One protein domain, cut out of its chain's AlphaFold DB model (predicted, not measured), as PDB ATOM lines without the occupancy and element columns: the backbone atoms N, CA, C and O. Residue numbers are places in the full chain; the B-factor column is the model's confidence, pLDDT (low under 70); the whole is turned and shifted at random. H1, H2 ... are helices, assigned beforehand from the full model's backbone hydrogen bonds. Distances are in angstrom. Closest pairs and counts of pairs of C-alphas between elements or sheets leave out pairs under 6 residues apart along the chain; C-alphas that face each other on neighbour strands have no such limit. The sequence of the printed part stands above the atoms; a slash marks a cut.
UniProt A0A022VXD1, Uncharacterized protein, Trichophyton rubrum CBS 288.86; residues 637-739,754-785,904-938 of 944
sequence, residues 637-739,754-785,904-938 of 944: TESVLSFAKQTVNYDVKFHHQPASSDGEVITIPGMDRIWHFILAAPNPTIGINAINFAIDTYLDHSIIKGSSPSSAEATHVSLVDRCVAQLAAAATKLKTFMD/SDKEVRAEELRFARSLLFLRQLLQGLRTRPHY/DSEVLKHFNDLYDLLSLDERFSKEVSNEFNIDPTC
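Overview. This is residues 637 to 739, 754 to 785 and 904 to 938 of the 944 residues of an uncharacterized protein of Trichophyton rubrum CBS 288.86 (UniProt A0A022VXD1). Two long helices, H5 and H6, run side by side in opposite directions through the middle; on one side H2 and H3 pack on H6, with H1 beyond them, and on the other side H8 packs on H5 and folds back into H9. H1, H2 and H3 make an up-and-down bundle, and the short H4 sits at the turn between H3 and H5. The printed part has 170 residues with nine named helices, H1 to H9 in chain order, and no named strand: all helix. It is compact, with a radius of gyration of the C-alphas of 16.9 A and spans of 48 by 37 by 25 A.

Along the chain. H5, the longest helix, holds residues 709 to 739 and measures 45.2 A, from C-alpha 709 at (-29.881, -13.188, -54.854). H6, residues 755 to 781, measures 38.7 A. H1 is residues 638 to 655, 25.0 A, beginning at C-alpha 638 at (-58.685, 3.466, -59.210). H2 is residues 671 to 680, H3 residues 684 to 700, 23.7 A, and H4 residues 702 to 706. H7 is residues 904 to 909, H8 residues 911 to 919, and H9 residues 922 to 932, ending at C-alpha 932 at (-48.987, -16.113, -36.729).

Arrangement. H5 and H6 touch at a shallow tilt of 27 degrees, opposite ways; their closest C-alphas, those of Leu 727 and Phe 765, are 5.2 A apart. H6 touches H2 with residues 760 to 768 alone, closest at the C-alphas of Arg 764 and Leu 679, 5.1 A. H6 touches H3 with residues 767 to 779 alone, closest at Phe 771 and Ile 691, C-alphas 6.0 A apart, at 36 degrees, only just steep. H2 and H3 form a helical hairpin, with the C-alphas of Ile 678 and Gly 687 4.8 A apart. H1 and H2 form another, closest at the C-alphas of Val 648 and Met 671, 6.3 A. H1 and H6 are apart. H4 is close to H5 but not clearly touching, with the C-alphas of Ile 704 and Ala 712 5.9 A apart. H5 touches H8 with residues 724 to 731 alone, closest at the C-alphas of Ala 731 and Leu 917, 6.8 A. H8 and H9 form a hairpin, with the C-alphas of Leu 918 and Ser 925 4.4 A apart. H5 and H7 only just touch, with 3 pairs of C-alphas within 8 A, the closest those of Val 717 and Glu 906 at 6.7 A. Every O i to N i+4 pair is within hydrogen-bond range in H1 to H7 and H9; H8 has 2 of 5, and 4 of 6 O i to N i+3 pairs.

Size, cuts and confidence. The two C-alphas farthest apart, those of Phe 654 and Thr 937, are 53.0 A apart. Residues 740 to 753 and 786 to 903 are not printed; the gaps between C-alphas are 14.4 A from 739 to 754 and 11.5 A from 785 to 904. The link from H1 to H2, residues 656 to 670, is long. The mean pLDDT of the printed part is 78.8, and 42 residues are under 70, among them 657 to 663 and 911 to 938.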
ATOM      1  N   THR A 637     -58.930   7.565 -56.424       90.81
ATOM      2  CA  THR A 637     -59.704   6.642 -57.276       90.81
ATOM      3  C   THR A 637     -58.819   5.568 -57.924       90.81
ATOM      4  O   THR A 637     -57.586   5.652 -57.921       90.81
ATOM      5  N   GLU A 638     -59.430   4.534 -58.517       91.19
ATOM      6  CA  GLU A 638     -58.685   3.466 -59.210       91.19
ATOM      7  C   GLU A 638     -57.882   4.007 -60.408       91.19
ATOM      8  O   GLU A 638     -56.775   3.537 -60.670       91.19
ATOM      9  N   SER A 639     -58.369   5.040 -61.107       91.12
ATOM     10  CA  SER A 639     -57.626   5.665 -62.211       91.12
ATOM     11  C   SER A 639     -56.388   6.423 -61.723       91.12
ATOM     12  O   SER A 639     -55.352   6.393 -62.387       91.12
ATOM     13  N   VAL A 640     -56.460   7.057 -60.543       92.94
ATOM     14  CA  VAL A 640     -55.301   7.694 -59.895       92.94
ATOM     15  C   VAL A 640     -54.272   6.632 -59.501       92.94
ATOM     16  O   VAL A 640     -53.082   6.798 -59.772       92.94
ATOM     17  N   LEU A 641     -54.715   5.508 -58.922       92.69
ATOM     18  CA  LEU A 641     -53.833   4.381 -58.614       92.69
ATOM     19  C   LEU A 641     -53.194   3.808 -59.889       92.69
ATOM     20  O   LEU A 641     -51.996   3.529 -59.902       92.69
ATOM     21  N   SER A 642     -53.962   3.653 -60.969       93.69
ATOM     22  CA  SER A 642     -53.440   3.224 -62.271       93.69
ATOM     23  C   SER A 642     -52.335   4.159 -62.764       93.69
ATOM     24  O   SER A 642     -51.275   3.684 -63.176       93.69
ATOM     25  N   PHE A 643     -52.528   5.477 -62.659       94.00
ATOM     26  CA  PHE A 643     -51.488   6.444 -62.998       94.00
ATOM     27  C   PHE A 643     -50.253   6.267 -62.111       94.00
ATOM     28  O   PHE A 643     -49.159   6.094 -62.645       94.00
ATOM     29  N   ALA A 644     -50.425   6.204 -60.785       93.12
ATOM     30  CA  ALA A 644     -49.344   5.983 -59.824       93.12
ATOM     31  C   ALA A 644     -48.517   4.724 -60.145       93.12
ATOM     32  O   ALA A 644     -47.288   4.788 -60.151       93.12
ATOM     33  N   LYS A 645     -49.164   3.610 -60.512       93.12
ATOM     34  CA  LYS A 645     -48.492   2.383 -60.983       93.12
ATOM     35  C   LYS A 645     -47.635   2.645 -62.227       93.12
ATOM     36  O   LYS A 645     -46.489   2.206 -62.288       93.12
ATOM     37  N   GLN A 646     -48.145   3.404 -63.200       92.94
ATOM     38  CA  GLN A 646     -47.362   3.772 -64.386       92.94
ATOM     39  C   GLN A 646     -46.200   4.723 -64.070       92.94
ATOM     40  O   GLN A 646     -45.166   4.630 -64.729       92.94
ATOM     41  N   THR A 647     -46.311   5.583 -63.050       91.56
ATOM     42  CA  THR A 647     -45.182   6.429 -62.610       91.56
ATOM     43  C   THR A 647     -43.993   5.610 -62.113       91.56
ATOM     44  O   THR A 647     -42.853   5.995 -62.347       91.56
ATOM     45  N   VAL A 648     -44.241   4.455 -61.478       90.62
ATOM     46  CA  VAL A 648     -43.172   3.547 -61.031       90.62
ATOM     47  C   VAL A 648     -42.437   2.988 -62.242       90.62
ATOM     48  O   VAL A 648     -41.217   3.067 -62.312       90.62
ATOM     49  N   ASN A 649     -43.176   2.509 -63.248       89.25
ATOM     50  CA  ASN A 649     -42.585   2.027 -64.500       89.25
ATOM     51  C   ASN A 649     -41.780   3.125 -65.215       89.25
ATOM     52  O   ASN A 649     -40.709   2.855 -65.761       89.25
ATOM     53  N   TYR A 650     -42.285   4.362 -65.208       90.75
ATOM     54  CA  TYR A 650     -41.595   5.516 -65.778       90.75
ATOM     55  C   TYR A 650     -40.277   5.805 -65.041       90.75
ATOM     56  O   TYR A 650     -39.229   5.910 -65.679       90.75
ATOM     57  N   ASP A 651     -40.291   5.880 -63.708       89.31
ATOM     58  CA  ASP A 651     -39.079   6.161 -62.934       89.31
ATOM     59  C   ASP A 651     -38.074   5.020 -62.996       89.31
ATOM     60  O   ASP A 651     -36.878   5.251 -63.125       89.31
ATOM     61  N   VAL A 652     -38.533   3.777 -63.011       87.88
ATOM     62  CA  VAL A 652     -37.666   2.629 -63.275       87.88
ATOM     63  C   VAL A 652     -36.983   2.753 -64.641       87.88
ATOM     64  O   VAL A 652     -35.796   2.469 -64.772       87.88
ATOM     65  N   LYS A 653     -37.696   3.220 -65.668       86.69
ATOM     66  CA  LYS A 653     -37.135   3.374 -67.013       86.69
ATOM     67  C   LYS A 653     -36.083   4.485 -67.108       86.69
ATOM     68  O   LYS A 653     -35.123   4.330 -67.860       86.69
ATOM     69  N   PHE A 654     -36.262   5.601 -66.397       85.31
ATOM     70  CA  PHE A 654     -35.443   6.811 -66.586       85.31
ATOM     71  C   PHE A 654     -34.560   7.206 -65.394       85.31
ATOM     72  O   PHE A 654     -33.612   7.972 -65.589       85.31
ATOM     73  N   HIS A 655     -34.844   6.705 -64.194       76.56
ATOM     74  CA  HIS A 655     -34.172   7.023 -62.929       76.56
ATOM     75  C   HIS A 655     -33.504   5.804 -62.273       76.56
ATOM     76  O   HIS A 655     -32.971   5.925 -61.171       76.56
ATOM     77  N   HIS A 656     -33.477   4.641 -62.932       71.38
ATOM     78  CA  HIS A 656     -32.740   3.488 -62.416       71.38
ATOM     79  C   HIS A 656     -31.227   3.752 -62.405       71.38
ATOM     80  O   HIS A 656     -30.618   4.051 -63.435       71.38
ATOM     81  N   GLN A 657     -30.626   3.629 -61.222       63.78
ATOM     82  CA  GLN A 657     -29.179   3.625 -61.039       63.78
ATOM     83  C   GLN A 657     -28.642   2.194 -61.206       63.78
ATOM     84  O   GLN A 657     -29.313   1.254 -60.780       63.78
ATOM     85  N   PRO A 658     -27.460   2.002 -61.823       58.88
ATOM     86  CA  PRO A 658     -26.868   0.675 -61.978       58.88
ATOM     87  C   PRO A 658     -26.634   0.012 -60.616       58.88
ATOM     88  O   PRO A 658     -26.321   0.695 -59.642       58.88
ATOM     89  N   ALA A 659     -26.797  -1.316 -60.585       57.28
ATOM     90  CA  ALA A 659     -26.743  -2.146 -59.386       57.28
ATOM     91  C   ALA A 659     -25.555  -1.788 -58.482       57.28
ATOM     92  O   ALA A 659     -24.395  -1.837 -58.903       57.28
ATOM     93  N   SER A 660     -25.877  -1.413 -57.246       57.97
ATOM     94  CA  SER A 660     -24.911  -1.204 -56.183       57.97
ATOM     95  C   SER A 660     -24.430  -2.544 -55.607       57.97
ATOM     96  O   SER A 660     -24.784  -3.612 -56.112       57.97
ATOM     97  N   SER A 661     -23.501  -2.481 -54.653       60.78
ATOM     98  CA  SER A 661     -22.672  -3.615 -54.238       60.78
ATOM     99  C   SER A 661     -23.473  -4.833 -53.746       60.78
ATOM    100  O   SER A 661     -24.628  -4.727 -53.333       60.78
ATOM    101  N   ASP A 662     -22.854  -6.014 -53.823       67.50
ATOM    102  CA  ASP A 662     -23.488  -7.274 -53.434       67.50
ATOM    103  C   ASP A 662     -23.981  -7.228 -51.976       67.50
ATOM    104  O   ASP A 662     -23.189  -7.009 -51.059       67.50
ATOM    105  N   GLY A 663     -25.288  -7.422 -51.767       68.00
ATOM    106  CA  GLY A 663     -25.929  -7.382 -50.446       68.00
ATOM    107  C   GLY A 663     -26.582  -6.049 -50.054       68.00
ATOM    108  O   GLY A 663     -27.139  -5.959 -48.961       68.00
ATOM    109  N   GLU A 664     -26.569  -5.020 -50.908       80.38
ATOM    110  CA  GLU A 664     -27.331  -3.787 -50.657       80.38
ATOM    111  C   GLU A 664     -28.833  -3.921 -50.971       80.38
ATOM    112  O   GLU A 664     -29.236  -4.642 -51.890       80.38
ATOM    113  N   VAL A 665     -29.658  -3.179 -50.218       81.19
ATOM    114  CA  VAL A 665     -31.112  -3.064 -50.425       81.19
ATOM    115  C   VAL A 665     -31.398  -2.333 -51.734       81.19
ATOM    116  O   VAL A 665     -30.967  -1.199 -51.948       81.19
ATOM    117  N   ILE A 666     -32.191  -2.962 -52.593       82.50
ATOM    118  CA  ILE A 666     -32.574  -2.425 -53.892       82.50
ATOM    119  C   ILE A 666     -33.687  -1.397 -53.691       82.50
ATOM    120  O   ILE A 666     -34.822  -1.728 -53.338       82.50
ATOM    121  N   THR A 667     -33.382  -0.132 -53.968       83.12
ATOM    122  CA  THR A 667     -34.390   0.927 -54.005       83.12
ATOM    123  C   THR A 667     -35.060   0.944 -55.376       83.12
ATOM    124  O   THR A 667     -34.423   1.167 -56.403       83.12
ATOM    125  N   ILE A 668     -36.369   0.678 -55.412       85.75
ATOM    126  CA  ILE A 668     -37.168   0.800 -56.637       85.75
ATOM    127  C   ILE A 668     -37.719   2.233 -56.697       85.75
ATOM    128  O   ILE A 668     -38.547   2.591 -55.851       85.75
ATOM    129  N   PRO A 669     -37.289   3.060 -57.669       86.00
ATOM    130  CA  PRO A 669     -37.750   4.438 -57.791       86.00
ATOM    131  C   PRO A 669     -39.280   4.543 -57.872       86.00
ATOM    132  O   PRO A 669     -39.936   3.759 -58.558       86.00
ATOM    133  N   GLY A 670     -39.857   5.510 -57.158       86.00
ATOM    134  CA  GLY A 670     -41.298   5.789 -57.178       86.00
ATOM    135  C   GLY A 670     -42.168   4.894 -56.284       86.00
ATOM    136  O   GLY A 670     -43.349   5.201 -56.109       86.00
ATOM    137  N   MET A 671     -41.621   3.839 -55.665       90.25
ATOM    138  CA  MET A 671     -42.405   2.933 -54.809       90.25
ATOM    139  C   MET A 671     -42.959   3.590 -53.542       90.25
ATOM    140  O   MET A 671     -44.012   3.175 -53.062       90.25
ATOM    141  N   ASP A 672     -42.330   4.646 -53.021       89.56
ATOM    142  CA  ASP A 672     -42.862   5.371 -51.858       89.56
ATOM    143  C   ASP A 672     -44.229   6.012 -52.126       89.56
ATOM    144  O   ASP A 672     -45.055   6.115 -51.216       89.56
ATOM    145  N   ARG A 673     -44.531   6.350 -53.387       89.69
ATOM    146  CA  ARG A 673     -45.875   6.796 -53.778       89.69
ATOM    147  C   ARG A 673     -46.885   5.661 -53.648       89.69
ATOM    148  O   ARG A 673     -47.955   5.871 -53.096       89.69
ATOM    149  N   ILE A 674     -46.542   4.444 -54.067       93.62
ATOM    150  CA  ILE A 674     -47.418   3.276 -53.876       93.62
ATOM    151  C   ILE A 674     -47.617   2.993 -52.385       93.62
ATOM    152  O   ILE A 674     -48.744   2.752 -51.958       93.62
ATOM    153  N   TRP A 675     -46.563   3.113 -51.576       91.19
ATOM    154  CA  TRP A 675     -46.666   3.002 -50.122       91.19
ATOM    155  C   TRP A 675     -47.625   4.022 -49.512       91.19
ATOM    156  O   TRP A 675     -48.405   3.664 -48.635       91.19
ATOM    157  N   HIS A 676     -47.627   5.264 -49.994       90.00
ATOM    158  CA  HIS A 676     -48.608   6.255 -49.558       90.00
ATOM    159  C   HIS A 676     -50.047   5.800 -49.852       90.00
ATOM    160  O   HIS A 676     -50.905   5.877 -48.976       90.00
ATOM    161  N   PHE A 677     -50.310   5.242 -51.038       90.62
ATOM    162  CA  PHE A 677     -51.643   4.753 -51.415       90.62
ATOM    163  C   PHE A 677     -52.064   3.539 -50.580       90.62
ATOM    164  O   PHE A 677     -53.206   3.486 -50.119       90.62
ATOM    165  N   ILE A 678     -51.136   2.607 -50.326       91.38
ATOM    166  CA  ILE A 678     -51.348   1.493 -49.395       91.38
ATOM    167  C   ILE A 678     -51.753   2.057 -48.034       91.38
ATOM    168  O   ILE A 678     -52.757   1.640 -47.490       91.38
ATOM    169  N   LEU A 679     -51.055   3.050 -47.497       89.38
ATOM    170  CA  LEU A 679     -51.282   3.504 -46.123       89.38
ATOM    171  C   LEU A 679     -52.415   4.527 -45.949       89.38
ATOM    172  O   LEU A 679     -52.833   4.747 -44.816       89.38
ATOM    173  N   ALA A 680     -52.893   5.170 -47.019       86.94
ATOM    174  CA  ALA A 680     -53.822   6.301 -46.917       86.94
ATOM    175  C   ALA A 680     -55.175   6.100 -47.621       86.94
ATOM    176  O   ALA A 680     -56.148   6.723 -47.206       86.94
ATOM    177  N   ALA A 681     -55.285   5.259 -48.659       89.44
ATOM    178  CA  ALA A 681     -56.532   5.161 -49.432       89.44
ATOM    179  C   ALA A 681     -57.708   4.698 -48.548       89.44
ATOM    180  O   ALA A 681     -57.563   3.689 -47.889       89.44
ATOM    181  N   PRO A 682     -58.890   5.321 -48.517       84.06
ATOM    182  CA  PRO A 682     -59.995   4.862 -47.670       84.06
ATOM    183  C   PRO A 682     -60.702   3.623 -48.242       84.06
ATOM    184  O   PRO A 682     -61.164   2.768 -47.490       84.06
ATOM    185  N   ASN A 683     -60.752   3.476 -49.574       85.06
ATOM    186  CA  ASN A 683     -61.365   2.314 -50.219       85.06
ATOM    187  C   ASN A 683     -60.465   1.068 -50.055       85.06
ATOM    188  O   ASN A 683     -59.318   1.086 -50.519       85.06
ATOM    189  N   PRO A 684     -60.956  -0.026 -49.440       84.12
ATOM    190  CA  PRO A 684     -60.157  -1.229 -49.206       84.12
ATOM    191  C   PRO A 684     -59.684  -1.887 -50.506       84.12
ATOM    192  O   PRO A 684     -58.565  -2.388 -50.556       84.12
ATOM    193  N   THR A 685     -60.483  -1.826 -51.573       89.00
ATOM    194  CA  THR A 685     -60.155  -2.435 -52.872       89.00
ATOM    195  C   THR A 685     -58.923  -1.782 -53.494       89.00
ATOM    196  O   THR A 685     -58.013  -2.478 -53.931       89.00
ATOM    197  N   ILE A 686     -58.854  -0.447 -53.461       90.56
ATOM    198  CA  ILE A 686     -57.714   0.323 -53.980       90.56
ATOM    199  C   ILE A 686     -56.453   0.002 -53.169       90.56
ATOM    200  O   ILE A 686     -55.393  -0.243 -53.744       90.56
ATOM    201  N   GLY A 687     -56.573  -0.063 -51.838       88.25
ATOM    202  CA  GLY A 687     -55.475  -0.463 -50.955       88.25
ATOM    203  C   GLY A 687     -54.936  -1.854 -51.296       88.25
ATOM    204  O   GLY A 687     -53.738  -2.011 -51.506       88.25
ATOM    205  N   ILE A 688     -55.815  -2.850 -51.442       89.81
ATOM    206  CA  ILE A 688     -55.442  -4.222 -51.829       89.81
ATOM    207  C   ILE A 688     -54.794  -4.246 -53.222       89.81
ATOM    208  O   ILE A 688     -53.762  -4.886 -53.413       89.81
ATOM    209  N   ASN A 689     -55.345  -3.509 -54.189       92.69
ATOM    210  CA  ASN A 689     -54.791  -3.400 -55.540       92.69
ATOM    211  C   ASN A 689     -53.400  -2.744 -55.564       92.69
ATOM    212  O   ASN A 689     -52.603  -3.045 -56.459       92.69
ATOM    213  N   ALA A 690     -53.116  -1.832 -54.631       93.31
ATOM    214  CA  ALA A 690     -51.801  -1.226 -54.451       93.31
ATOM    215  C   ALA A 690     -50.814  -2.205 -53.796       93.31
ATOM    216  O   ALA A 690     -49.680  -2.309 -54.262       93.31
ATOM    217  N   ILE A 691     -51.258  -2.971 -52.788       92.25
ATOM    218  CA  ILE A 691     -50.462  -4.036 -52.155       92.25
ATOM    219  C   ILE A 691     -50.076  -5.088 -53.201       92.25
ATOM    220  O   ILE A 691     -48.890  -5.335 -53.380       92.25
ATOM    221  N   ASN A 692     -51.037  -5.635 -53.952       92.75
ATOM    222  CA  ASN A 692     -50.769  -6.652 -54.978       92.75
ATOM    223  C   ASN A 692     -49.717  -6.171 -55.991       92.75
ATOM    224  O   ASN A 692     -48.750  -6.874 -56.266       92.75
ATOM    225  N   PHE A 693     -49.856  -4.937 -56.492       93.94
ATOM    226  CA  PHE A 693     -48.877  -4.352 -57.412       93.94
ATOM    227  C   PHE A 693     -47.488  -4.208 -56.780       93.94
ATOM    228  O   PHE A 693     -46.483  -4.495 -57.429       93.94
ATOM    229  N   ALA A 694     -47.413  -3.770 -55.522       92.94
ATOM    230  CA  ALA A 694     -46.148  -3.650 -54.812       92.94
ATOM    231  C   ALA A 694     -45.483  -5.019 -54.592       92.94
ATOM    232  O   ALA A 694     -44.286  -5.146 -54.831       92.94
ATOM    233  N   ILE A 695     -46.254  -6.047 -54.222       91.50
ATOM    234  CA  ILE A 695     -45.773  -7.429 -54.086       91.50
ATOM    235  C   ILE A 695     -45.236  -7.952 -55.421       91.50
ATOM    236  O   ILE A 695     -44.104  -8.430 -55.475       91.50
ATOM    237  N   ASP A 696     -45.991  -7.805 -56.509       91.06
ATOM    238  CA  ASP A 696     -45.540  -8.220 -57.840       91.06
ATOM    239  C   ASP A 696     -44.276  -7.461 -58.269       91.06
ATOM    240  O   ASP A 696     -43.368  -8.031 -58.869       91.06
ATOM    241  N   THR A 697     -44.158  -6.184 -57.904       90.44
ATOM    242  CA  THR A 697     -42.981  -5.376 -58.237       90.44
ATOM    243  C   THR A 697     -41.747  -5.810 -57.435       90.44
ATOM    244  O   THR A 697     -40.677  -6.007 -58.009       90.44
ATOM    245  N   TYR A 698     -41.874  -6.025 -56.124       90.00
ATOM    246  CA  TYR A 698     -40.753  -6.437 -55.269       90.00
ATOM    247  C   TYR A 698     -40.339  -7.907 -55.439       90.00
ATOM    248  O   TYR A 698     -39.239  -8.274 -55.027       90.00
ATOM    249  N   LEU A 699     -41.188  -8.749 -56.035       87.31
ATOM    250  CA  LEU A 699     -40.898 -10.172 -56.240       87.31
ATOM    251  C   LEU A 699     -40.607 -10.532 -57.701       87.31
ATOM    252  O   LEU A 699     -39.797 -11.417 -57.956       87.31
ATOM    253  N   ASP A 700     -41.249  -9.885 -58.676       85.88
ATOM    254  CA  ASP A 700     -41.182 -10.314 -60.077       85.88
ATOM    255  C   ASP A 700     -40.578  -9.308 -61.052       85.88
ATOM    256  O   ASP A 700     -40.281  -9.707 -62.187       85.88
ATOM    257  N   HIS A 701     -40.380  -8.051 -60.650       87.19
ATOM    258  CA  HIS A 701     -39.870  -7.018 -61.544       87.19
ATOM    259  C   HIS A 701     -38.438  -7.324 -62.022       87.19
ATOM    260  O   HIS A 701     -37.621  -7.903 -61.302       87.19
ATOM    261  N   SER A 702     -38.110  -6.901 -63.247       82.38
ATOM    262  CA  SER A 702     -36.813  -7.164 -63.889       82.38
ATOM    263  C   SER A 702     -35.619  -6.620 -63.106       82.38
ATOM    264  O   SER A 702     -34.557  -7.226 -63.148       82.38
ATOM    265  N   ILE A 703     -35.800  -5.519 -62.366       83.62
ATOM    266  CA  ILE A 703     -34.779  -4.977 -61.455       83.62
ATOM    267  C   ILE A 703     -34.407  -6.026 -60.402       83.62
ATOM    268  O   ILE A 703     -33.236  -6.339 -60.260       83.62
ATOM    269  N   ILE A 704     -35.391  -6.612 -59.713       83.31
ATOM    270  CA  ILE A 704     -35.142  -7.593 -58.648       83.31
ATOM    271  C   ILE A 704     -34.573  -8.892 -59.228       83.31
ATOM    272  O   ILE A 704     -33.603  -9.429 -58.704       83.31
ATOM    273  N   LYS A 705     -35.130  -9.380 -60.346       80.75
ATOM    274  CA  LYS A 705     -34.637 -10.598 -61.020       80.75
ATOM    275  C   LYS A 705     -33.257 -10.433 -61.663       80.75
ATOM    276  O   LYS A 705     -32.577 -11.430 -61.884       80.75
ATOM    277  N   GLY A 706     -32.879  -9.207 -62.019       74.12
ATOM    278  CA  GLY A 706     -31.581  -8.876 -62.602       74.12
ATOM    279  C   GLY A 706     -30.474  -8.643 -61.571       74.12
ATOM    280  O   GLY A 706     -29.307  -8.589 -61.953       74.12
ATOM    281  N   SER A 707     -30.821  -8.502 -60.289       80.00
ATOM    282  CA  SER A 707     -29.880  -8.311 -59.180       80.00
ATOM    283  C   SER A 707     -29.357  -9.635 -58.610       80.00
ATOM    284  O   SER A 707     -29.870 -10.712 -58.923       80.00
ATOM    285  N   SER A 708     -28.319  -9.571 -57.764       80.88
ATOM    286  CA  SER A 708     -27.832 -10.755 -57.052       80.88
ATOM    287  C   SER A 708     -28.896 -11.282 -56.070       80.88
ATOM    288  O   SER A 708     -29.672 -10.491 -55.520       80.88
ATOM    289  N   PRO A 709     -28.945 -12.605 -55.817       77.62
ATOM    290  CA  PRO A 709     -29.881 -13.188 -54.854       77.62
ATOM    291  C   PRO A 709     -29.780 -12.558 -53.457       77.62
ATOM    292  O   PRO A 709     -30.800 -12.272 -52.845       77.62
ATOM    293  N   SER A 710     -28.565 -12.252 -53.007       78.50
ATOM    294  CA  SER A 710     -28.239 -11.556 -51.753       78.50
ATOM    295  C   SER A 710     -28.861 -10.159 -51.655       78.50
ATOM    296  O   SER A 710     -29.414  -9.809 -50.614       78.50
ATOM    297  N   SER A 711     -28.825  -9.357 -52.722       81.88
ATOM    298  CA  SER A 711     -29.473  -8.034 -52.742       81.88
ATOM    299  C   SER A 711     -31.002  -8.128 -52.796       81.88
ATOM    300  O   SER A 711     -31.698  -7.326 -52.168       81.88
ATOM    301  N   ALA A 712     -31.553  -9.121 -53.503       82.44
ATOM    302  CA  ALA A 712     -32.993  -9.387 -53.482       82.44
ATOM    303  C   ALA A 712     -33.459  -9.797 -52.072       82.44
ATOM    304  O   ALA A 712     -34.435  -9.246 -51.565       82.44
ATOM    305  N   GLU A 713     -32.708 -10.679 -51.407       81.94
ATOM    306  CA  GLU A 713     -32.947 -11.096 -50.021       81.94
ATOM    307  C   GLU A 713     -32.870  -9.920 -49.041       81.94
ATOM    308  O   GLU A 713     -33.798  -9.724 -48.257       81.94
ATOM    309  N   ALA A 714     -31.822  -9.090 -49.118       84.00
ATOM    310  CA  ALA A 714     -31.685  -7.891 -48.286       84.00
ATOM    311  C   ALA A 714     -32.869  -6.925 -48.469       84.00
ATOM    312  O   ALA A 714     -33.359  -6.331 -47.508       84.00
ATOM    313  N   THR A 715     -33.376  -6.805 -49.700       85.69
ATOM    314  CA  THR A 715     -34.564  -5.998 -50.006       85.69
ATOM    315  C   THR A 715     -35.817  -6.569 -49.348       85.69
ATOM    316  O   THR A 715     -36.574  -5.825 -48.730       85.69
ATOM    317  N   HIS A 716     -36.039  -7.883 -49.439       88.25
ATOM    318  CA  HIS A 716     -37.190  -8.537 -48.805       88.25
ATOM    319  C   HIS A 716     -37.137  -8.448 -47.277       88.25
ATOM    320  O   HIS A 716     -38.166  -8.179 -46.663       88.25
ATOM    321  N   VAL A 717     -35.950  -8.593 -46.681       85.56
ATOM    322  CA  VAL A 717     -35.705  -8.379 -45.244       85.56
ATOM    323  C   VAL A 717     -36.046  -6.942 -44.834       85.56
ATOM    324  O   VAL A 717     -36.871  -6.739 -43.950       85.56
ATOM    325  N   SER A 718     -35.537  -5.937 -45.550       87.44
ATOM    326  CA  SER A 718     -35.837  -4.527 -45.256       87.44
ATOM    327  C   SER A 718     -37.336  -4.190 -45.348       87.44
ATOM    328  O   SER A 718     -37.835  -3.342 -44.604       87.44
ATOM    329  N   LEU A 719     -38.084  -4.857 -46.237       88.44
ATOM    330  CA  LEU A 719     -39.541  -4.707 -46.324       88.44
ATOM    331  C   LEU A 719     -40.258  -5.276 -45.093       88.44
ATOM    332  O   LEU A 719     -41.242  -4.677 -44.652       88.44
ATOM    333  N   VAL A 720     -39.772  -6.391 -44.534       86.19
ATOM    334  CA  VAL A 720     -40.275  -6.944 -43.267       86.19
ATOM    335  C   VAL A 720     -40.039  -5.947 -42.136       86.19
ATOM    336  O   VAL A 720     -41.006  -5.571 -41.474       86.19
ATOM    337  N   ASP A 721     -38.816  -5.432 -41.992       85.69
ATOM    338  CA  ASP A 721     -38.462  -4.452 -40.954       85.69
ATOM    339  C   ASP A 721     -39.344  -3.199 -41.041       85.69
ATOM    340  O   ASP A 721     -39.890  -2.726 -40.040       85.69
ATOM    341  N   ARG A 722     -39.558  -2.679 -42.261       87.62
ATOM    342  CA  ARG A 722     -40.452  -1.538 -42.513       87.62
ATOM    343  C   ARG A 722     -41.884  -1.840 -42.073       87.62
ATOM    344  O   ARG A 722     -42.505  -0.984 -41.444       87.62
ATOM    345  N   CYS A 723     -42.419  -3.018 -42.399       87.12
ATOM    346  CA  CYS A 723     -43.788  -3.391 -42.029       87.12
ATOM    347  C   CYS A 723     -43.941  -3.555 -40.514       87.12
ATOM    348  O   CYS A 723     -44.901  -3.034 -39.953       87.12
ATOM    349  N   VAL A 724     -42.991  -4.214 -39.843       84.38
ATOM    350  CA  VAL A 724     -43.007  -4.387 -38.381       84.38
ATOM    351  C   VAL A 724     -42.898  -3.037 -37.672       84.38
ATOM    352  O   VAL A 724     -43.702  -2.745 -36.789       84.38
ATOM    353  N   ALA A 725     -41.981  -2.164 -38.101       86.00
ATOM    354  CA  ALA A 725     -41.845  -0.823 -37.535       86.00
ATOM    355  C   ALA A 725     -43.125   0.016 -37.712       86.00
ATOM    356  O   ALA A 725     -43.535   0.732 -36.798       86.00
ATOM    357  N   GLN A 726     -43.793  -0.089 -38.869       86.81
ATOM    358  CA  GLN A 726     -45.076   0.577 -39.115       86.81
ATOM    359  C   GLN A 726     -46.203   0.019 -38.237       86.81
ATOM    360  O   GLN A 726     -46.984   0.804 -37.700       86.81
ATOM    361  N   LEU A 727     -46.269  -1.305 -38.060       85.06
ATOM    362  CA  LEU A 727     -47.231  -1.963 -37.173       85.06
ATOM    363  C   LEU A 727     -47.046  -1.514 -35.722       85.06
ATOM    364  O   LEU A 727     -48.012  -1.086 -35.094       85.06
ATOM    365  N   ALA A 728     -45.809  -1.529 -35.219       83.19
ATOM    366  CA  ALA A 728     -45.473  -1.080 -33.872       83.19
ATOM    367  C   ALA A 728     -45.799   0.408 -33.655       83.19
ATOM    368  O   ALA A 728     -46.384   0.779 -32.634       83.19
ATOM    369  N   ALA A 729     -45.490   1.271 -34.629       85.31
ATOM    370  CA  ALA A 729     -45.788   2.700 -34.554       85.31
ATOM    371  C   ALA A 729     -47.300   2.990 -34.561       85.31
ATOM    372  O   ALA A 729     -47.774   3.786 -33.747       85.31
ATOM    373  N   ALA A 730     -48.062   2.335 -35.446       84.50
ATOM    374  CA  ALA A 730     -49.519   2.475 -35.507       84.50
ATOM    375  C   ALA A 730     -50.179   1.955 -34.221       84.50
ATOM    376  O   ALA A 730     -51.006   2.641 -33.625       84.50
ATOM    377  N   ALA A 731     -49.744   0.792 -33.733       81.25
ATOM    378  CA  ALA A 731     -50.206   0.203 -32.483       81.25
ATOM    379  C   ALA A 731     -49.950   1.096 -31.266       81.25
ATOM    380  O   ALA A 731     -50.837   1.272 -30.437       81.25
ATOM    381  N   THR A 732     -48.758   1.690 -31.167       83.50
ATOM    382  CA  THR A 732     -48.411   2.595 -30.061       83.50
ATOM    383  C   THR A 732     -49.337   3.809 -30.047       83.50
ATOM    384  O   THR A 732     -49.864   4.167 -28.997       83.50
ATOM    385  N   LYS A 733     -49.617   4.403 -31.215       81.94
ATOM    386  CA  LYS A 733     -50.560   5.524 -31.325       81.94
ATOM    387  C   LYS A 733     -51.993   5.126 -30.977       81.94
ATOM    388  O   LYS A 733     -52.651   5.846 -30.231       81.94
ATOM    389  N   LEU A 734     -52.456   3.967 -31.446       80.25
ATOM    390  CA  LEU A 734     -53.774   3.437 -31.088       80.25
ATOM    391  C   LEU A 734     -53.902   3.210 -29.569       80.25
ATOM    392  O   LEU A 734     -54.910   3.616 -28.998       80.25
ATOM    393  N   LYS A 735     -52.862   2.686 -28.895       77.62
ATOM    394  CA  LYS A 735     -52.815   2.585 -27.419       77.62
ATOM    395  C   LYS A 735     -52.934   3.965 -26.760       77.62
ATOM    396  O   LYS A 735     -53.788   4.154 -25.902       77.62
ATOM    397  N   THR A 736     -52.174   4.965 -27.226       77.44
ATOM    398  CA  THR A 736     -52.254   6.334 -26.671       77.44
ATOM    399  C   THR A 736     -53.620   7.000 -26.865       77.44
ATOM    400  O   THR A 736     -54.046   7.778 -26.014       77.44
ATOM    401  N   PHE A 737     -54.333   6.687 -27.954       74.06
ATOM    402  CA  PHE A 737     -55.687   7.194 -28.196       74.06
ATOM    403  C   PHE A 737     -56.726   6.560 -27.263       74.06
ATOM    404  O   PHE A 737     -57.698   7.221 -26.903       74.06
ATOM    405  N   MET A 738     -56.513   5.307 -26.851       64.81
ATOM    406  CA  MET A 738     -57.367   4.607 -25.888       64.81
ATOM    407  C   MET A 738     -57.103   5.084 -24.448       64.81
ATOM    408  O   MET A 738     -58.054   5.397 -23.730       64.81
ATOM    409  N   ASP A 739     -55.832   5.227 -24.057       63.94
ATOM    410  CA  ASP A 739     -55.422   5.612 -22.694       63.94
ATOM    411  C   ASP A 739     -55.725   7.087 -22.358       63.94
ATOM    412  O   ASP A 739     -55.973   7.434 -21.202       63.94
ATOM    413  N   SER A 754     -59.055  13.045 -33.233       72.44
ATOM    414  CA  SER A 754     -60.254  13.007 -34.065       72.44
ATOM    415  C   SER A 754     -60.548  11.578 -34.539       72.44
ATOM    416  O   SER A 754     -59.632  10.808 -34.827       72.44
ATOM    417  N   ASP A 755     -61.824  11.234 -34.742       72.38
ATOM    418  CA  ASP A 755     -62.227   9.937 -35.325       72.38
ATOM    419  C   ASP A 755     -61.522   9.636 -36.662       72.38
ATOM    420  O   ASP A 755     -61.319   8.478 -37.033       72.38
ATOM    421  N   LYS A 756     -61.139  10.685 -37.409       74.00
ATOM    422  CA  LYS A 756     -60.372  10.558 -38.654       74.00
ATOM    423  C   LYS A 756     -58.938  10.079 -38.404       74.00
ATOM    424  O   LYS A 756     -58.445   9.264 -39.178       74.00
ATOM    425  N   GLU A 757     -58.280  10.558 -37.349       78.38
ATOM    426  CA  GLU A 757     -56.915  10.152 -36.983       78.38
ATOM    427  C   GLU A 757     -56.879   8.717 -36.460       78.38
ATOM    428  O   GLU A 757     -56.007   7.951 -36.867       78.38
ATOM    429  N   VAL A 758     -57.866   8.324 -35.647       79.88
ATOM    430  CA  VAL A 758     -57.997   6.942 -35.160       79.88
ATOM    431  C   VAL A 758     -58.137   5.979 -36.340       79.88
ATOM    432  O   VAL A 758     -57.303   5.092 -36.510       79.88
ATOM    433  N   ARG A 759     -59.106   6.214 -37.238       80.31
ATOM    434  CA  ARG A 759     -59.317   5.372 -38.432       80.31
ATOM    435  C   ARG A 759     -58.100   5.310 -39.353       80.31
ATOM    436  O   ARG A 759     -57.871   4.288 -39.996       80.31
ATOM    437  N   ALA A 760     -57.331   6.394 -39.453       82.94
ATOM    438  CA  ALA A 760     -56.120   6.416 -40.267       82.94
ATOM    439  C   ALA A 760     -55.030   5.495 -39.697       82.94
ATOM    440  O   ALA A 760     -54.379   4.787 -40.465       82.94
ATOM    441  N   GLU A 761     -54.836   5.469 -38.375       84.00
ATOM    442  CA  GLU A 761     -53.871   4.558 -37.743       84.00
ATOM    443  C   GLU A 761     -54.363   3.096 -37.755       84.00
ATOM    444  O   GLU A 761     -53.561   2.200 -38.020       84.00
ATOM    445  N   GLU A 762     -55.671   2.837 -37.598       82.62
ATOM    446  CA  GLU A 762     -56.259   1.492 -37.776       82.62
ATOM    447  C   GLU A 762     -56.011   0.948 -39.191       82.62
ATOM    448  O   GLU A 762     -55.616  -0.203 -39.386       82.62
ATOM    449  N   LEU A 763     -56.210   1.798 -40.201       85.75
ATOM    450  CA  LEU A 763     -56.026   1.444 -41.603       85.75
ATOM    451  C   LEU A 763     -54.555   1.176 -41.940       85.75
ATOM    452  O   LEU A 763     -54.265   0.244 -42.693       85.75
ATOM    453  N   ARG A 764     -53.621   1.945 -41.363       86.44
ATOM    454  CA  ARG A 764     -52.179   1.671 -41.474       86.44
ATOM    455  C   ARG A 764     -51.821   0.333 -40.847       86.44
ATOM    456  O   ARG A 764     -51.138  -0.455 -41.493       86.44
ATOM    457  N   PHE A 765     -52.329   0.055 -39.645       86.38
ATOM    458  CA  PHE A 765     -52.101  -1.213 -38.957       86.38
ATOM    459  C   PHE A 765     -52.569  -2.403 -39.810       86.38
ATOM    460  O   PHE A 765     -51.767  -3.262 -40.178       86.38
ATOM    461  N   ALA A 766     -53.840  -2.407 -40.222       85.00
ATOM    462  CA  ALA A 766     -54.419  -3.507 -40.992       85.00
ATOM    463  C   ALA A 766     -53.696  -3.736 -42.335       85.00
ATOM    464  O   ALA A 766     -53.481  -4.874 -42.756       85.00
ATOM    465  N   ARG A 767     -53.280  -2.667 -43.026       88.31
ATOM    466  CA  ARG A 767     -52.650  -2.782 -44.350       88.31
ATOM    467  C   ARG A 767     -51.179  -3.150 -44.315       88.31
ATOM    468  O   ARG A 767     -50.751  -3.896 -45.193       88.31
ATOM    469  N   SER A 768     -50.424  -2.691 -43.319       88.31
ATOM    470  CA  SER A 768     -49.051  -3.160 -43.105       88.31
ATOM    471  C   SER A 768     -49.036  -4.652 -42.742       88.31
ATOM    472  O   SER A 768     -48.192  -5.388 -43.254       88.31
ATOM    473  N   LEU A 769     -50.018  -5.129 -41.962       85.25
ATOM    474  CA  LEU A 769     -50.184  -6.556 -41.657       85.25
ATOM    475  C   LEU A 769     -50.536  -7.361 -42.917       85.25
ATOM    476  O   LEU A 769     -49.906  -8.379 -43.210       85.25
ATOM    477  N   LEU A 770     -51.503  -6.877 -43.705       86.75
ATOM    478  CA  LEU A 770     -51.909  -7.530 -44.949       86.75
ATOM    479  C   LEU A 770     -50.769  -7.589 -45.977       86.75
ATOM    480  O   LEU A 770     -50.597  -8.614 -46.637       86.75
ATOM    481  N   PHE A 771     -49.974  -6.523 -46.101       91.69
ATOM    482  CA  PHE A 771     -48.793  -6.515 -46.963       91.69
ATOM    483  C   PHE A 771     -47.787  -7.586 -46.530       91.69
ATOM    484  O   PHE A 771     -47.348  -8.378 -47.365       91.69
ATOM    485  N   LEU A 772     -47.462  -7.661 -45.234       87.12
ATOM    486  CA  LEU A 772     -46.529  -8.656 -44.695       87.12
ATOM    487  C   LEU A 772     -47.006 -10.088 -44.982       87.12
ATOM    488  O   LEU A 772     -46.232 -10.921 -45.460       87.12
ATOM    489  N   ARG A 773     -48.301 -10.357 -44.782       84.25
ATOM    490  CA  ARG A 773     -48.925 -11.645 -45.117       84.25
ATOM    491  C   ARG A 773     -48.750 -11.992 -46.597       84.25
ATOM    492  O   ARG A 773     -48.326 -13.103 -46.930       84.25
ATOM    493  N   GLN A 774     -49.082 -11.060 -47.490       86.94
ATOM    494  CA  GLN A 774     -48.998 -11.291 -48.932       86.94
ATOM    495  C   GLN A 774     -47.554 -11.430 -49.423       86.94
ATOM    496  O   GLN A 774     -47.302 -12.239 -50.315       86.94
ATOM    497  N   LEU A 775     -46.600 -10.722 -48.814       87.75
ATOM    498  CA  LEU A 775     -45.173 -10.873 -49.099       87.75
ATOM    499  C   LEU A 775     -44.689 -12.289 -48.769       87.75
ATOM    500  O   LEU A 775     -44.114 -12.956 -49.630       87.75
ATOM    501  N   LEU A 776     -44.991 -12.792 -47.568       83.75
ATOM    502  CA  LEU A 776     -44.609 -14.145 -47.149       83.75
ATOM    503  C   LEU A 776     -45.265 -15.221 -48.018       83.75
ATOM    504  O   LEU A 776     -44.611 -16.174 -48.448       83.75
ATOM    505  N   GLN A 777     -46.552 -15.064 -48.334       84.38
ATOM    506  CA  GLN A 777     -47.240 -15.960 -49.263       84.38
ATOM    507  C   GLN A 777     -46.619 -15.901 -50.668       84.38
ATOM    508  O   GLN A 777     -46.430 -16.938 -51.312       84.38
ATOM    509  N   GLY A 778     -46.266 -14.707 -51.141       83.00
ATOM    510  CA  GLY A 778     -45.620 -14.487 -52.427       83.00
ATOM    511  C   GLY A 778     -44.248 -15.156 -52.532       83.00
ATOM    512  O   GLY A 778     -43.942 -15.759 -53.561       83.00
ATOM    513  N   LEU A 779     -43.444 -15.115 -51.470       82.81
ATOM    514  CA  LEU A 779     -42.147 -15.793 -51.413       82.81
ATOM    515  C   LEU A 779     -42.306 -17.320 -51.407       82.81
ATOM    516  O   LEU A 779     -41.650 -18.015 -52.181       82.81
ATOM    517  N   ARG A 780     -43.244 -17.848 -50.609       78.88
ATOM    518  CA  ARG A 780     -43.507 -19.297 -50.480       78.88
ATOM    519  C   ARG A 780     -44.092 -19.936 -51.740       78.88
ATOM    520  O   ARG A 780     -43.935 -21.134 -51.959       78.88
ATOM    521  N   THR A 781     -44.805 -19.163 -52.556       79.56
ATOM    522  CA  THR A 781     -45.414 -19.648 -53.807       79.56
ATOM    523  C   THR A 781     -44.447 -19.629 -54.993       79.56
ATOM    524  O   THR A 781     -44.718 -20.278 -56.005       79.56
ATOM    525  N   ARG A 782     -43.307 -18.935 -54.879       80.19
ATOM    526  CA  ARG A 782     -42.306 -18.777 -55.941       80.19
ATOM    527  C   ARG A 782     -41.132 -19.755 -55.738       80.19
ATOM    528  O   ARG A 782     -40.348 -19.589 -54.802       80.19
ATOM    529  N   PRO A 783     -40.932 -20.743 -56.637       69.56
ATOM    530  CA  PRO A 783     -39.911 -21.784 -56.456       69.56
ATOM    531  C   PRO A 783     -38.463 -21.280 -56.392       69.56
ATOM    532  O   PRO A 783     -37.606 -21.982 -55.879       69.56
ATOM    533  N   HIS A 784     -38.178 -20.088 -56.927       71.25
ATOM    534  CA  HIS A 784     -36.834 -19.503 -56.972       71.25
ATOM    535  C   HIS A 784     -36.414 -18.818 -55.663       71.25
ATOM    536  O   HIS A 784     -35.223 -18.614 -55.461       71.25
ATOM    537  N   TYR A 785     -37.365 -18.510 -54.773       72.31
ATOM    538  CA  TYR A 785     -37.099 -17.983 -53.426       72.31
ATOM    539  C   TYR A 785     -37.200 -19.060 -52.338       72.31
ATOM    540  O   TYR A 785     -36.865 -18.820 -51.181       72.31
ATOM    541  N   ASP A 904     -38.397 -15.653 -43.413       64.56
ATOM    542  CA  ASP A 904     -39.135 -16.225 -42.270       64.56
ATOM    543  C   ASP A 904     -38.305 -16.160 -40.972       64.56
ATOM    544  O   ASP A 904     -38.861 -15.986 -39.890       64.56
ATOM    545  N   SER A 905     -36.972 -16.270 -41.065       66.38
ATOM    546  CA  SER A 905     -36.087 -16.122 -39.903       66.38
ATOM    547  C   SER A 905     -35.996 -14.682 -39.388       66.38
ATOM    548  O   SER A 905     -35.860 -14.494 -38.182       66.38
ATOM    549  N   GLU A 906     -36.137 -13.675 -40.257       71.69
ATOM    550  CA  GLU A 906     -36.202 -12.267 -39.843       71.69
ATOM    551  C   GLU A 906     -37.526 -11.944 -39.145       71.69
ATOM    552  O   GLU A 906     -37.537 -11.340 -38.077       71.69
ATOM    553  N   VAL A 907     -38.648 -12.435 -39.680       68.31
ATOM    554  CA  VAL A 907     -39.962 -12.303 -39.027       68.31
ATOM    555  C   VAL A 907     -39.941 -12.896 -37.612       68.31
ATOM    556  O   VAL A 907     -40.513 -12.318 -36.691       68.31
ATOM    557  N   LEU A 908     -39.233 -14.016 -37.409       68.75
ATOM    558  CA  LEU A 908     -39.053 -14.629 -36.088       68.75
ATOM    559  C   LEU A 908     -38.218 -13.773 -35.118       68.75
ATOM    560  O   LEU A 908     -38.415 -13.887 -33.910       68.75
ATOM    561  N   LYS A 909     -37.315 -12.902 -35.595       76.25
ATOM    562  CA  LYS A 909     -36.574 -11.971 -34.718       76.25
ATOM    563  C   LYS A 909     -37.479 -10.884 -34.146       76.25
ATOM    564  O   LYS A 909     -37.290 -10.477 -33.006       76.25
ATOM    565  N   HIS A 910     -38.494 -10.483 -34.906       71.19
ATOM    566  CA  HIS A 910     -39.523  -9.532 -34.491       71.19
ATOM    567  C   HIS A 910     -40.687 -10.176 -33.723       71.19
ATOM    568  O   HIS A 910     -41.699  -9.528 -33.475       71.19
ATOM    569  N   PHE A 911     -40.573 -11.450 -33.328       68.19
ATOM    570  CA  PHE A 911     -41.658 -12.165 -32.655       68.19
ATOM    571  C   PHE A 911     -42.099 -11.487 -31.350       68.19
ATOM    572  O   PHE A 911     -43.293 -11.413 -31.093       68.19
ATOM    573  N   ASN A 912     -41.162 -10.953 -30.559       65.94
ATOM    574  CA  ASN A 912     -41.494 -10.217 -29.333       65.94
ATOM    575  C   ASN A 912     -42.268  -8.928 -29.643       65.94
ATOM    576  O   ASN A 912     -43.305  -8.686 -29.033       65.94
ATOM    577  N   ASP A 913     -41.823  -8.168 -30.651       66.94
ATOM    578  CA  ASP A 913     -42.505  -6.947 -31.093       66.94
ATOM    579  C   ASP A 913     -43.934  -7.260 -31.559       66.94
ATOM    580  O   ASP A 913     -44.863  -6.530 -31.233       66.94
ATOM    581  N   LEU A 914     -44.123  -8.367 -32.287       66.94
ATOM    582  CA  LEU A 914     -45.429  -8.851 -32.746       66.94
ATOM    583  C   LEU A 914     -46.298  -9.402 -31.600       66.94
ATOM    584  O   LEU A 914     -47.518  -9.256 -31.639       66.94
ATOM    585  N   TYR A 915     -45.694 -10.009 -30.575       66.06
ATOM    586  CA  TYR A 915     -46.388 -10.514 -29.387       66.06
ATOM    587  C   TYR A 915     -46.909  -9.361 -28.512       66.06
ATOM    588  O   TYR A 915     -48.041  -9.415 -28.034       66.06
ATOM    589  N   ASP A 916     -46.159  -8.262 -28.399       68.56
ATOM    590  CA  ASP A 916     -46.586  -7.036 -27.705       68.56
ATOM    591  C   ASP A 916     -47.774  -6.324 -28.396       68.56
ATOM    592  O   ASP A 916     -48.486  -5.515 -27.778       68.56
ATOM    593  N   LEU A 917     -48.041  -6.641 -29.672       65.06
ATOM    594  CA  LEU A 917     -49.239  -6.197 -30.398       65.06
ATOM    595  C   LEU A 917     -50.503  -6.966 -29.980       65.06
ATOM    596  O   LEU A 917     -51.604  -6.452 -30.162       65.06
ATOM    597  N   LEU A 918     -50.384  -8.155 -29.378       61.56
ATOM    598  CA  LEU A 918     -51.534  -8.935 -28.891       61.56
ATOM    599  C   LEU A 918     -52.214  -8.298 -27.674       61.56
ATOM    600  O   LEU A 918     -53.347  -8.658 -27.354       61.56
ATOM    601  N   SER A 919     -51.547  -7.339 -27.024       59.59
ATOM    602  CA  SER A 919     -52.090  -6.555 -25.912       59.59
ATOM    603  C   SER A 919     -52.999  -5.393 -26.361       59.59
ATOM    604  O   SER A 919     -53.413  -4.596 -25.520       59.59
ATOM    605  N   LEU A 920     -53.224  -5.218 -27.670       63.19
ATOM    606  CA  LEU A 920     -54.164  -4.246 -28.247       63.19
ATOM    607  C   LEU A 920     -55.623  -4.721 -28.105       63.19
ATOM    608  O   LEU A 920     -55.875  -5.871 -27.752       63.19
ATOM    609  N   ASP A 921     -56.581  -3.841 -28.420       60.97
ATOM    610  CA  ASP A 921     -58.022  -4.142 -28.446       60.97
ATOM    611  C   ASP A 921     -58.344  -5.473 -29.177       60.97
ATOM    612  O   ASP A 921     -57.669  -5.861 -30.139       60.97
ATOM    613  N   GLU A 922     -59.397  -6.179 -28.741       57.31
ATOM    614  CA  GLU A 922     -59.676  -7.601 -29.041       57.31
ATOM    615  C   GLU A 922     -59.768  -7.900 -30.554       57.31
ATOM    616  O   GLU A 922     -59.542  -9.027 -31.005       57.31
ATOM    617  N   ARG A 923     -60.089  -6.878 -31.358       57.69
ATOM    618  CA  ARG A 923     -60.189  -6.947 -32.824       57.69
ATOM    619  C   ARG A 923     -58.824  -7.106 -33.498       57.69
ATOM    620  O   ARG A 923     -58.677  -7.987 -34.339       57.69
ATOM    621  N   PHE A 924     -57.831  -6.311 -33.096       59.47
ATOM    622  CA  PHE A 924     -56.477  -6.340 -33.666       59.47
ATOM    623  C   PHE A 924     -55.678  -7.539 -33.145       59.47
ATOM    624  O   PHE A 924     -54.951  -8.179 -33.902       59.47
ATOM    625  N   SER A 925     -55.887  -7.906 -31.877       59.06
ATOM    626  CA  SER A 925     -55.277  -9.090 -31.257       59.06
ATOM    627  C   SER A 925     -55.715 -10.401 -31.936       59.06
ATOM    628  O   SER A 925     -54.881 -11.264 -32.218       59.06
ATOM    629  N   LYS A 926     -57.002 -10.534 -32.309       59.25
ATOM    630  CA  LYS A 926     -57.503 -11.677 -33.103       59.25
ATOM    631  C   LYS A 926     -56.900 -11.740 -34.504       59.25
ATOM    632  O   LYS A 926     -56.621 -12.834 -34.990       59.25
ATOM    633  N   GLU A 927     -56.717 -10.593 -35.152       59.88
ATOM    634  CA  GLU A 927     -56.146 -10.522 -36.498       59.88
ATOM    635  C   GLU A 927     -54.668 -10.940 -36.488       59.88
ATOM    636  O   GLU A 927     -54.278 -11.789 -37.278       59.88
ATOM    637  N   VAL A 928     -53.872 -10.484 -35.514       60.09
ATOM    638  CA  VAL A 928     -52.469 -10.917 -35.340       60.09
ATOM    639  C   VAL A 928     -52.363 -12.394 -34.918       60.09
ATOM    640  O   VAL A 928     -51.541 -13.132 -35.467       60.09
ATOM    641  N   SER A 929     -53.212 -12.864 -33.993       55.56
ATOM    642  CA  SER A 929     -53.193 -14.257 -33.495       55.56
ATOM    643  C   SER A 929     -53.489 -15.284 -34.591       55.56
ATOM    644  O   SER A 929     -52.799 -16.299 -34.700       55.56
ATOM    645  N   ASN A 930     -54.492 -15.007 -35.432       56.94
ATOM    646  CA  ASN A 930     -54.866 -15.877 -36.548       56.94
ATOM    647  C   ASN A 930     -53.763 -15.975 -37.615       56.94
ATOM    648  O   ASN A 930     -53.654 -17.001 -38.284       56.94
ATOM    649  N   GLU A 931     -52.957 -14.926 -37.788       53.91
ATOM    650  CA  GLU A 931     -51.938 -14.845 -38.843       53.91
ATOM    651  C   GLU A 931     -50.632 -15.557 -38.471       53.91
ATOM    652  O   GLU A 931     -50.017 -16.212 -39.315       53.91
ATOM    653  N   PHE A 932     -50.218 -15.477 -37.205       54.59
ATOM    654  CA  PHE A 932     -48.987 -16.113 -36.729       54.59
ATOM    655  C   PHE A 932     -49.218 -17.455 -36.021       54.59
ATOM    656  O   PHE A 932     -48.249 -18.086 -35.598       54.59
ATOM    657  N   ASN A 933     -50.472 -17.924 -35.921       47.00
ATOM    658  CA  ASN A 933     -50.834 -19.140 -35.183       47.00
ATOM    659  C   ASN A 933     -50.327 -19.090 -33.725       47.00
ATOM    660  O   ASN A 933     -49.863 -20.089 -33.170       47.00
ATOM    661  N   ILE A 934     -50.364 -17.897 -33.122       45.75
ATOM    662  CA  ILE A 934     -49.932 -17.682 -31.740       45.75
ATOM    663  C   ILE A 934     -51.118 -18.031 -30.848       45.75
ATOM    664  O   ILE A 934     -52.152 -17.368 -30.887       45.75
ATOM    665  N   ASP A 935     -50.975 -19.100 -30.071       34.22
ATOM    666  CA  ASP A 935     -51.974 -19.521 -29.095       34.22
ATOM    667  C   ASP A 935     -51.994 -18.492 -27.942       34.22
ATOM    668  O   ASP A 935     -50.975 -18.341 -27.256       34.22
ATOM    669  N   PRO A 936     -53.102 -17.766 -27.683       36.31
ATOM    670  CA  PRO A 936     -53.154 -16.702 -26.669       36.31
ATOM    671  C   PRO A 936     -53.028 -17.216 -25.221       36.31
ATOM    672  O   PRO A 936     -53.137 -16.449 -24.268       36.31
ATOM    673  N   THR A 937     -52.802 -18.517 -25.032       35.22
ATOM    674  CA  THR A 937     -52.727 -19.191 -23.732       35.22
ATOM    675  C   THR A 937     -51.299 -19.471 -23.252       35.22
ATOM    676  O   THR A 937     -51.123 -19.906 -22.116       35.22
ATOM    677  N   CYS A 938     -50.264 -19.196 -24.053       31.20
ATOM    678  CA  CYS A 938     -48.901 -19.665 -23.761       31.20
ATOM    679  C   CYS A 938     -47.988 -18.655 -23.031       31.20
ATOM    680  O   CYS A 938     -46.770 -18.819 -23.017       31.20
TER     681      CYS A 938